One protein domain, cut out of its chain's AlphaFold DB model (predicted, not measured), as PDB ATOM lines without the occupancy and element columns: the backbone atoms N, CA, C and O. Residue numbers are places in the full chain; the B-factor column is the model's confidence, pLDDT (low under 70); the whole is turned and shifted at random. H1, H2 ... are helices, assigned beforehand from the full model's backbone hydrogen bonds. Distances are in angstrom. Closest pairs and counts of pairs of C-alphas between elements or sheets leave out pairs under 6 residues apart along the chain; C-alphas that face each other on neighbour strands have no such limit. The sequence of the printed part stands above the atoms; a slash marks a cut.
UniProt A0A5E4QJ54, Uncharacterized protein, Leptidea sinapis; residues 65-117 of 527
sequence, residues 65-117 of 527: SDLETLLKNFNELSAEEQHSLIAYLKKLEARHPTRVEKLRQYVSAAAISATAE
ATOM      1  N   SER A  65     327.229 -16.330  -1.531       97.31
ATOM      2  CA  SER A  65     328.139 -15.872  -0.474       97.31
ATOM      3  C   SER A  65     328.363 -14.359  -0.489       97.31
ATOM      4  O   SER A  65     328.507 -13.744   0.570       97.31
ATOM      5  N   ASP A  66     328.379 -13.742  -1.674       97.25
ATOM      6  CA  ASP A  66     328.514 -12.286  -1.788       97.25
ATOM      7  C   ASP A  66     327.248 -11.603  -1.264       97.25
ATOM      8  O   ASP A  66     327.325 -10.644  -0.499       97.25
ATOM      9  N   LEU A  67     326.076 -12.146  -1.610       97.31
ATOM     10  CA  LEU A  67     324.793 -11.649  -1.113       97.31
ATOM     11  C   LEU A  67     324.651 -11.828   0.395       97.31
ATOM     12  O   LEU A  67     324.164 -10.921   1.063       97.31
ATOM     13  N   GLU A  68     325.105 -12.950   0.945       96.38
ATOM     14  CA  GLU A  68     325.164 -13.169   2.391       96.38
ATOM     15  C   GLU A  68     326.052 -12.125   3.081       96.38
ATOM     16  O   GLU A  68     325.659 -11.561   4.102       96.38
ATOM     17  N   THR A  69     327.216 -11.814   2.505       96.94
ATOM     18  CA  THR A  69     328.143 -10.815   3.062       96.94
ATOM     19  C   THR A  69     327.549  -9.405   3.011       96.94
ATOM     20  O   THR A  69     327.590  -8.683   4.007       96.94
ATOM     21  N   LEU A  70     326.930  -9.028   1.886       97.06
ATOM     22  CA  LEU A  70     326.239  -7.744   1.735       97.06
ATOM     23  C   LEU A  70     325.044  -7.612   2.688       97.06
ATOM     24  O   LEU A  70     324.820  -6.546   3.252       97.06
ATOM     25  N   LEU A  71     324.291  -8.694   2.903       97.00
ATOM     26  CA  LEU A  71     323.183  -8.723   3.859       97.00
ATOM     27  C   LEU A  71     323.664  -8.619   5.308       97.00
ATOM     28  O   LEU A  71     323.017  -7.963   6.121       97.00
ATOM     29  N   LYS A  72     324.799  -9.237   5.640       96.19
ATOM     30  CA  LYS A  72     325.398  -9.140   6.976       96.19
ATOM     31  C   LYS A  72     325.868  -7.717   7.282       96.19
ATOM     32  O   LYS A  72     325.628  -7.221   8.379       96.19
ATOM     33  N   ASN A  73     326.471  -7.055   6.298       97.00
ATOM     34  CA  ASN A  73     326.997  -5.697   6.425       97.00
ATOM     35  C   ASN A  73     325.999  -4.642   5.924       97.00
ATOM     36  O   ASN A  73     326.401  -3.542   5.561       97.00
ATOM     37  N   PHE A  74     324.698  -4.953   5.896       97.44
ATOM     38  CA  PHE A  74     323.681  -4.085   5.292       97.44
ATOM     39  C   PHE A  74     323.713  -2.653   5.847       97.44
ATOM     40  O   PHE A  74     323.592  -1.690   5.095       97.44
ATOM     41  N   ASN A  75     323.947  -2.516   7.155       97.12
ATOM     42  CA  ASN A  75     324.032  -1.222   7.839       97.12
ATOM     43  C   ASN A  75     325.308  -0.428   7.508       97.12
ATOM     44  O   ASN A  75     325.347   0.772   7.759       97.12
ATOM     45  N   GLU A  76     326.342  -1.083   6.979       97.69
ATOM     46  CA  GLU A  76     327.616  -0.462   6.592       97.69
ATOM     47  C   GLU A  76     327.640  -0.050   5.112       97.69
ATOM     48  O   GLU A  76     328.522   0.699   4.697       97.69
ATOM     49  N   LEU A  77     326.677  -0.523   4.311       96.94
ATOM     50  CA  LEU A  77     326.533  -0.138   2.908       96.94
ATOM     51  C   LEU A  77     326.056   1.313   2.781       96.94
ATOM     52  O   LEU A  77     325.254   1.787   3.590       96.94
ATOM     53  N   SER A  78     326.489   2.004   1.727       97.88
ATOM     54  CA  SER A  78     325.955   3.332   1.405       97.88
ATOM     55  C   SER A  78     324.459   3.258   1.067       97.88
ATOM     56  O   SER A  78     323.955   2.220   0.637       97.88
ATOM     57  N   ALA A  79     323.724   4.365   1.218       97.88
ATOM     58  CA  ALA A  79     322.285   4.388   0.932       97.88
ATOM     59  C   ALA A  79     321.960   3.945  -0.512       97.88
ATOM     60  O   ALA A  79     320.981   3.238  -0.747       97.88
ATOM     61  N   GLU A  80     322.804   4.307  -1.483       96.44
ATOM     62  CA  GLU A  80     322.648   3.891  -2.882       96.44
ATOM     63  C   GLU A  80     322.851   2.378  -3.062       96.44
ATOM     64  O   GLU A  80     322.070   1.721  -3.757       96.44
ATOM     65  N   GLU A  81     323.844   1.799  -2.388       96.75
ATOM     66  CA  GLU A  81     324.098   0.357  -2.405       96.75
ATOM     67  C   GLU A  81     322.996  -0.422  -1.686       96.75
ATOM     68  O   GLU A  81     322.550  -1.450  -2.193       96.75
ATOM     69  N   GLN A  82     322.492   0.087  -0.557       97.88
ATOM     70  CA  GLN A  82     321.345  -0.494   0.143       97.88
ATOM     71  C   GLN A  82     320.116  -0.538  -0.771       97.88
ATOM     72  O   GLN A  82     319.476  -1.583  -0.910       97.88
ATOM     73  N   HIS A  83     319.795   0.573  -1.443       96.88
ATOM     74  CA  HIS A  83     318.677   0.625  -2.385       96.88
ATOM     75  C   HIS A  83     318.885  -0.303  -3.587       96.88
ATOM     76  O   HIS A  83     317.941  -0.989  -3.992       96.88
ATOM     77  N   SER A  84     320.108  -0.375  -4.114       96.00
ATOM     78  CA  SER A  84     320.467  -1.281  -5.210       96.00
ATOM     79  C   SER A  84     320.319  -2.747  -4.798       96.00
ATOM     80  O   SER A  84     319.715  -3.534  -5.526       96.00
ATOM     81  N   LEU A  85     320.766  -3.112  -3.592       96.94
ATOM     82  CA  LEU A  85     320.613  -4.454  -3.036       96.94
ATOM     83  C   LEU A  85     319.140  -4.812  -2.805       96.94
ATOM     84  O   LEU A  85     318.720  -5.912  -3.156       96.94
ATOM     85  N   ILE A  86     318.323  -3.893  -2.280       96.94
ATOM     86  CA  ILE A  86     316.876  -4.113  -2.113       96.94
ATOM     87  C   ILE A  86     316.201  -4.331  -3.473       96.94
ATOM     88  O   ILE A  86     315.406  -5.263  -3.631       96.94
ATOM     89  N   ALA A  87     316.501  -3.485  -4.461       96.31
ATOM     90  CA  ALA A  87     315.952  -3.614  -5.806       96.31
ATOM     91  C   ALA A  87     316.351  -4.954  -6.439       96.31
ATOM     92  O   ALA A  87     315.499  -5.642  -7.012       96.31
ATOM     93  N   TYR A  88     317.610  -5.357  -6.263       96.50
ATOM     94  CA  TYR A  88     318.117  -6.637  -6.728       96.50
ATOM     95  C   TYR A  88     317.427  -7.818  -6.037       96.50
ATOM     96  O   TYR A  88     316.898  -8.690  -6.723       96.50
ATOM     97  N   LEU A  89     317.329  -7.834  -4.704       96.81
ATOM     98  CA  LEU A  89     316.644  -8.898  -3.959       96.81
ATOM     99  C   LEU A  89     315.171  -9.021  -4.356       96.81
ATOM    100  O   LEU A  89     314.654 -10.131  -4.455       96.81
ATOM    101  N   LYS A  90     314.508  -7.903  -4.666       97.31
ATOM    102  CA  LYS A  90     313.130  -7.898  -5.171       97.31
ATOM    103  C   LYS A  90     313.018  -8.517  -6.567       97.31
ATOM    104  O   LYS A  90     312.096  -9.289  -6.830       97.31
ATOM    105  N   LYS A  91     313.954  -8.210  -7.472       95.81
ATOM    106  CA  LYS A  91     314.040  -8.872  -8.788       95.81
ATOM    107  C   LYS A  91     314.365 -10.362  -8.634       95.81
ATOM    108  O   LYS A  91     313.777 -11.197  -9.324       95.81
ATOM    109  N   LEU A  92     315.250 -10.696  -7.697       96.06
ATOM    110  CA  LEU A  92     315.641 -12.062  -7.381       96.06
ATOM    111  C   LEU A  92     314.480 -12.861  -6.783       96.06
ATOM    112  O   LEU A  92     314.342 -14.033  -7.104       96.06
ATOM    113  N   GLU A  93     313.599 -12.245  -5.992       97.06
ATOM    114  CA  GLU A  93     312.390 -12.882  -5.452       97.06
ATOM    115  C   GLU A  93     311.405 -13.246  -6.570       97.06
ATOM    116  O   GLU A  93     310.810 -14.323  -6.549       97.06
ATOM    117  N   ALA A  94     311.293 -12.399  -7.598       96.50
ATOM    118  CA  ALA A  94     310.458 -12.680  -8.764       96.50
ATOM    119  C   ALA A  94     311.019 -13.814  -9.646       96.50
ATOM    120  O   ALA A  94     310.245 -14.592 -10.206       96.50
ATOM    121  N   ARG A  95     312.350 -13.917  -9.789       96.12
ATOM    122  CA  ARG A  95     313.005 -14.934 -10.640       96.12
ATOM    123  C   ARG A  95     313.288 -16.252  -9.906       96.12
ATOM    124  O   ARG A  95     313.105 -17.328 -10.471       96.12
ATOM    125  N   HIS A  96     313.734 -16.173  -8.657       97.38
ATOM    126  CA  HIS A  96     314.237 -17.277  -7.835       97.38
ATOM    127  C   HIS A  96     313.779 -17.150  -6.364       97.38
ATOM    128  O   HIS A  96     314.614 -16.986  -5.468       97.38
ATOM    129  N   PRO A  97     312.472 -17.293  -6.067       97.75
ATOM    130  CA  PRO A  97     311.935 -17.105  -4.712       97.75
ATOM    131  C   PRO A  97     312.575 -18.040  -3.674       97.75
ATOM    132  O   PRO A  97     312.841 -17.641  -2.545       97.75
ATOM    133  N   THR A  98     312.924 -19.269  -4.066       98.00
ATOM    134  CA  THR A  98     313.610 -20.236  -3.192       98.00
ATOM    135  C   THR A  98     315.011 -19.791  -2.776       98.00
ATOM    136  O   THR A  98     315.486 -20.185  -1.715       98.00
ATOM    137  N   ARG A  99     315.699 -19.008  -3.617       97.19
ATOM    138  CA  ARG A  99     317.038 -18.475  -3.328       97.19
ATOM    139  C   ARG A  99     316.944 -17.368  -2.279       97.19
ATOM    140  O   ARG A  99     317.676 -17.398  -1.298       97.19
ATOM    141  N   VAL A 100     315.979 -16.460  -2.437       97.75
ATOM    142  CA  VAL A 100     315.700 -15.393  -1.461       97.75
ATOM    143  C   VAL A 100     315.264 -15.962  -0.110       97.75
ATOM    144  O   VAL A 100     315.719 -15.479   0.920       97.75
ATOM    145  N   GLU A 101     314.457 -17.024  -0.093       98.19
ATOM    146  CA  GLU A 101     314.057 -17.682   1.158       98.19
ATOM    147  C   GLU A 101     315.259 -18.258   1.928       98.19
ATOM    148  O   GLU A 101     315.348 -18.100   3.143       98.19
ATOM    149  N   LYS A 102     316.244 -18.844   1.231       97.75
ATOM    150  CA  LYS A 102     317.500 -19.275   1.869       97.75
ATOM    151  C   LYS A 102     318.269 -18.096   2.458       97.75
ATOM    152  O   LYS A 102     318.708 -18.181   3.597       97.75
ATOM    153  N   LEU A 103     318.390 -16.988   1.723       97.56
ATOM    154  CA  LEU A 103     319.042 -15.772   2.228       97.56
ATOM    155  C   LEU A 103     318.339 -15.235   3.487       97.56
ATOM    156  O   LEU A 103     319.009 -14.865   4.448       97.56
ATOM    157  N   ARG A 104     316.999 -15.269   3.537       97.00
ATOM    158  CA  ARG A 104     316.231 -14.927   4.749       97.00
ATOM    159  C   ARG A 104     316.557 -15.861   5.911       97.00
ATOM    160  O   ARG A 104     316.771 -15.383   7.023       97.00
ATOM    161  N   GLN A 105     316.650 -17.167   5.656       97.19
ATOM    162  CA  GLN A 105     317.056 -18.141   6.670       97.19
ATOM    163  C   GLN A 105     318.465 -17.855   7.195       97.19
ATOM    164  O   GLN A 105     318.645 -17.822   8.410       97.19
ATOM    165  N   TYR A 106     319.433 -17.559   6.324       95.81
ATOM    166  CA  TYR A 106     320.791 -17.196   6.736       95.81
ATOM    167  C   TYR A 106     320.824 -15.937   7.602       95.81
ATOM    168  O   TYR A 106     321.455 -15.950   8.656       95.81
ATOM    169  N   VAL A 107     320.098 -14.880   7.224       95.75
ATOM    170  CA  VAL A 107     320.010 -13.653   8.033       95.75
ATOM    171  C   VAL A 107     319.326 -13.925   9.375       95.75
ATOM    172  O   VAL A 107     319.798 -13.452  10.404       95.75
ATOM    173  N   SER A 108     318.261 -14.732   9.400       94.88
ATOM    174  CA  SER A 108     317.585 -15.102  10.650       94.88
ATOM    175  C   SER A 108     318.475 -15.946  11.568       94.88
ATOM    176  O   SER A 108     318.539 -15.691  12.767       94.88
ATOM    177  N   ALA A 109     319.231 -16.895  11.009       94.69
ATOM    178  CA  ALA A 109     320.181 -17.711  11.751       94.69
ATOM    179  C   ALA A 109     321.345 -16.864  12.281       94.69
ATOM    180  O   ALA A 109     321.730 -17.027  13.435       94.69
ATOM    181  N   ALA A 110     321.852 -15.924  11.477       91.50
ATOM    182  CA  ALA A 110     322.884 -14.977  11.884       91.50
ATOM    183  C   ALA A 110     322.395 -14.032  12.992       91.50
ATOM    184  O   ALA A 110     323.143 -13.734  13.921       91.50
ATOM    185  N   ALA A 111     321.135 -13.591  12.936       90.38
ATOM    186  CA  ALA A 111     320.529 -12.788  13.993       90.38
ATOM    187  C   ALA A 111     320.434 -13.576  15.308       90.38
ATOM    188  O   ALA A 111     320.795 -13.047  16.359       90.38
ATOM    189  N   ILE A 112     320.027 -14.852  15.243       91.75
ATOM    190  CA  ILE A 112     319.971 -15.760  16.400       91.75
ATOM    191  C   ILE A 112     321.379 -16.036  16.953       91.75
ATOM    192  O   ILE A 112     321.584 -15.997  18.165       91.75
ATOM    193  N   SER A 113     322.375 -16.278  16.093       88.88
ATOM    194  CA  SER A 113     323.752 -16.512  16.542       88.88
ATOM    195  C   SER A 113     324.376 -15.259  17.154       88.88
ATOM    196  O   SER A 113     325.046 -15.354  18.177       88.88
ATOM    197  N   ALA A 114     324.107 -14.076  16.589       85.88
ATOM    198  CA  ALA A 114     324.564 -12.805  17.148       85.88
ATOM    199  C   ALA A 114     323.956 -12.533  18.534       85.88
ATOM    200  O   ALA A 114     324.635 -11.997  19.410       85.88
ATOM    201  N   THR A 115     322.704 -12.950  18.774       82.19
ATOM    202  CA  THR A 115     322.098 -12.864  20.114       82.19
ATOM    203  C   THR A 115     322.679 -13.890  21.087       82.19
ATOM    204  O   THR A 115     322.814 -13.585  22.269       82.19
ATOM    205  N   ALA A 116     323.060 -15.081  20.615       80.69
ATOM    206  CA  ALA A 116     323.657 -16.120  21.454       80.69
ATOM    207  C   ALA A 116     325.108 -15.809  21.874       80.69
ATOM    208  O   ALA A 116     325.497 -16.116  23.000       80.69
ATOM    209  N   GLU A 117     325.908 -15.185  21.004       66.81
ATOM    210  CA  GLU A 117     327.303 -14.826  21.313       66.81
ATOM    211  C   GLU A 117     327.428 -13.560  22.168       66.81
ATOM    212  O   GLU A 117     328.378 -13.430  22.941       66.81
TER     213      GLU A 117
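What this domain is: This is residues 65 to 117 of the 527 residues of an uncharacterized protein of Leptidea sinapis (UniProt A0A5E4QJ54). Two long helices, H3 and H2, meet near their ends at a one-residue turn and make an open V, and the short helix H1 sits in the mouth of the V, toward one side of its plane, touching H3 and near H2. The far end of H3, residues 112 to 117, stands free and sticks out beyond the rest. The printed part has 53 residues with three named helices, in the order H1, H2, H3, and no named strand; its class is all helix. It is only just compact, close to loose, with a radius of gyration of the C-alphas of 11.6 A, and its outline is flat, spanning 33 by 27 by 14 A.

How they stand to each other: The longest helix is H3, residues 97 to 117. It touches H2, residues 79 to 95, and the closest C-alphas of the two are those of Glu 93 and Val 100, 5.8 A apart. H2 touches H3 with residues 89 to 93 alone, and H3 touches H2 with residues 99 to 100 alone. The lines of H2 and H3 stand at a steep tilt of 50 degrees, and the two run opposite ways; their centres are 17.2 A apart. H3 also touches H1, residues 65 to 72, with residues 103 to 107 of H3 alone. The closest C-alphas of H1 and H3 are those of Glu 68 and Leu 103, 6.7 A apart. These two helices run the same way at a steep tilt of 53 degrees, centre to centre 10.8 A. H1 and H2 are near each other, with 8 pairs of C-alphas within 10 A and the closest pair 8.1 A apart. In H1, H2 and H3 every backbone O i to N i+4 pair is within hydrogen-bond range.

Where its parts are: H3 begins at C-alpha 97, at (311.935, -17.105, -4.712), and ends at C-alpha 117, at (327.303, -14.826, 21.313), with a length of 30.3 A from first to last C-alpha. H2 measures 24.4 A from C-alpha 79 to C-alpha 95. H1 measures 10.4 A from C-alpha 65, at (328.139, -15.872, -0.474), to C-alpha 72.

The domain as a whole: The two C-alphas farthest apart are those of Arg 95 and Glu 117, 35.0 A. The first and last printed C-alphas, those of Ser 65 and Glu 117, are 21.8 A apart. The printed part has no cut. The link from H2 to H3 is tight, with 1 residue, and the link from H1 to H2 is short, with 6 residues. The mean pLDDT of the printed part is 95.1, and one residue, Glu 117, is under 70.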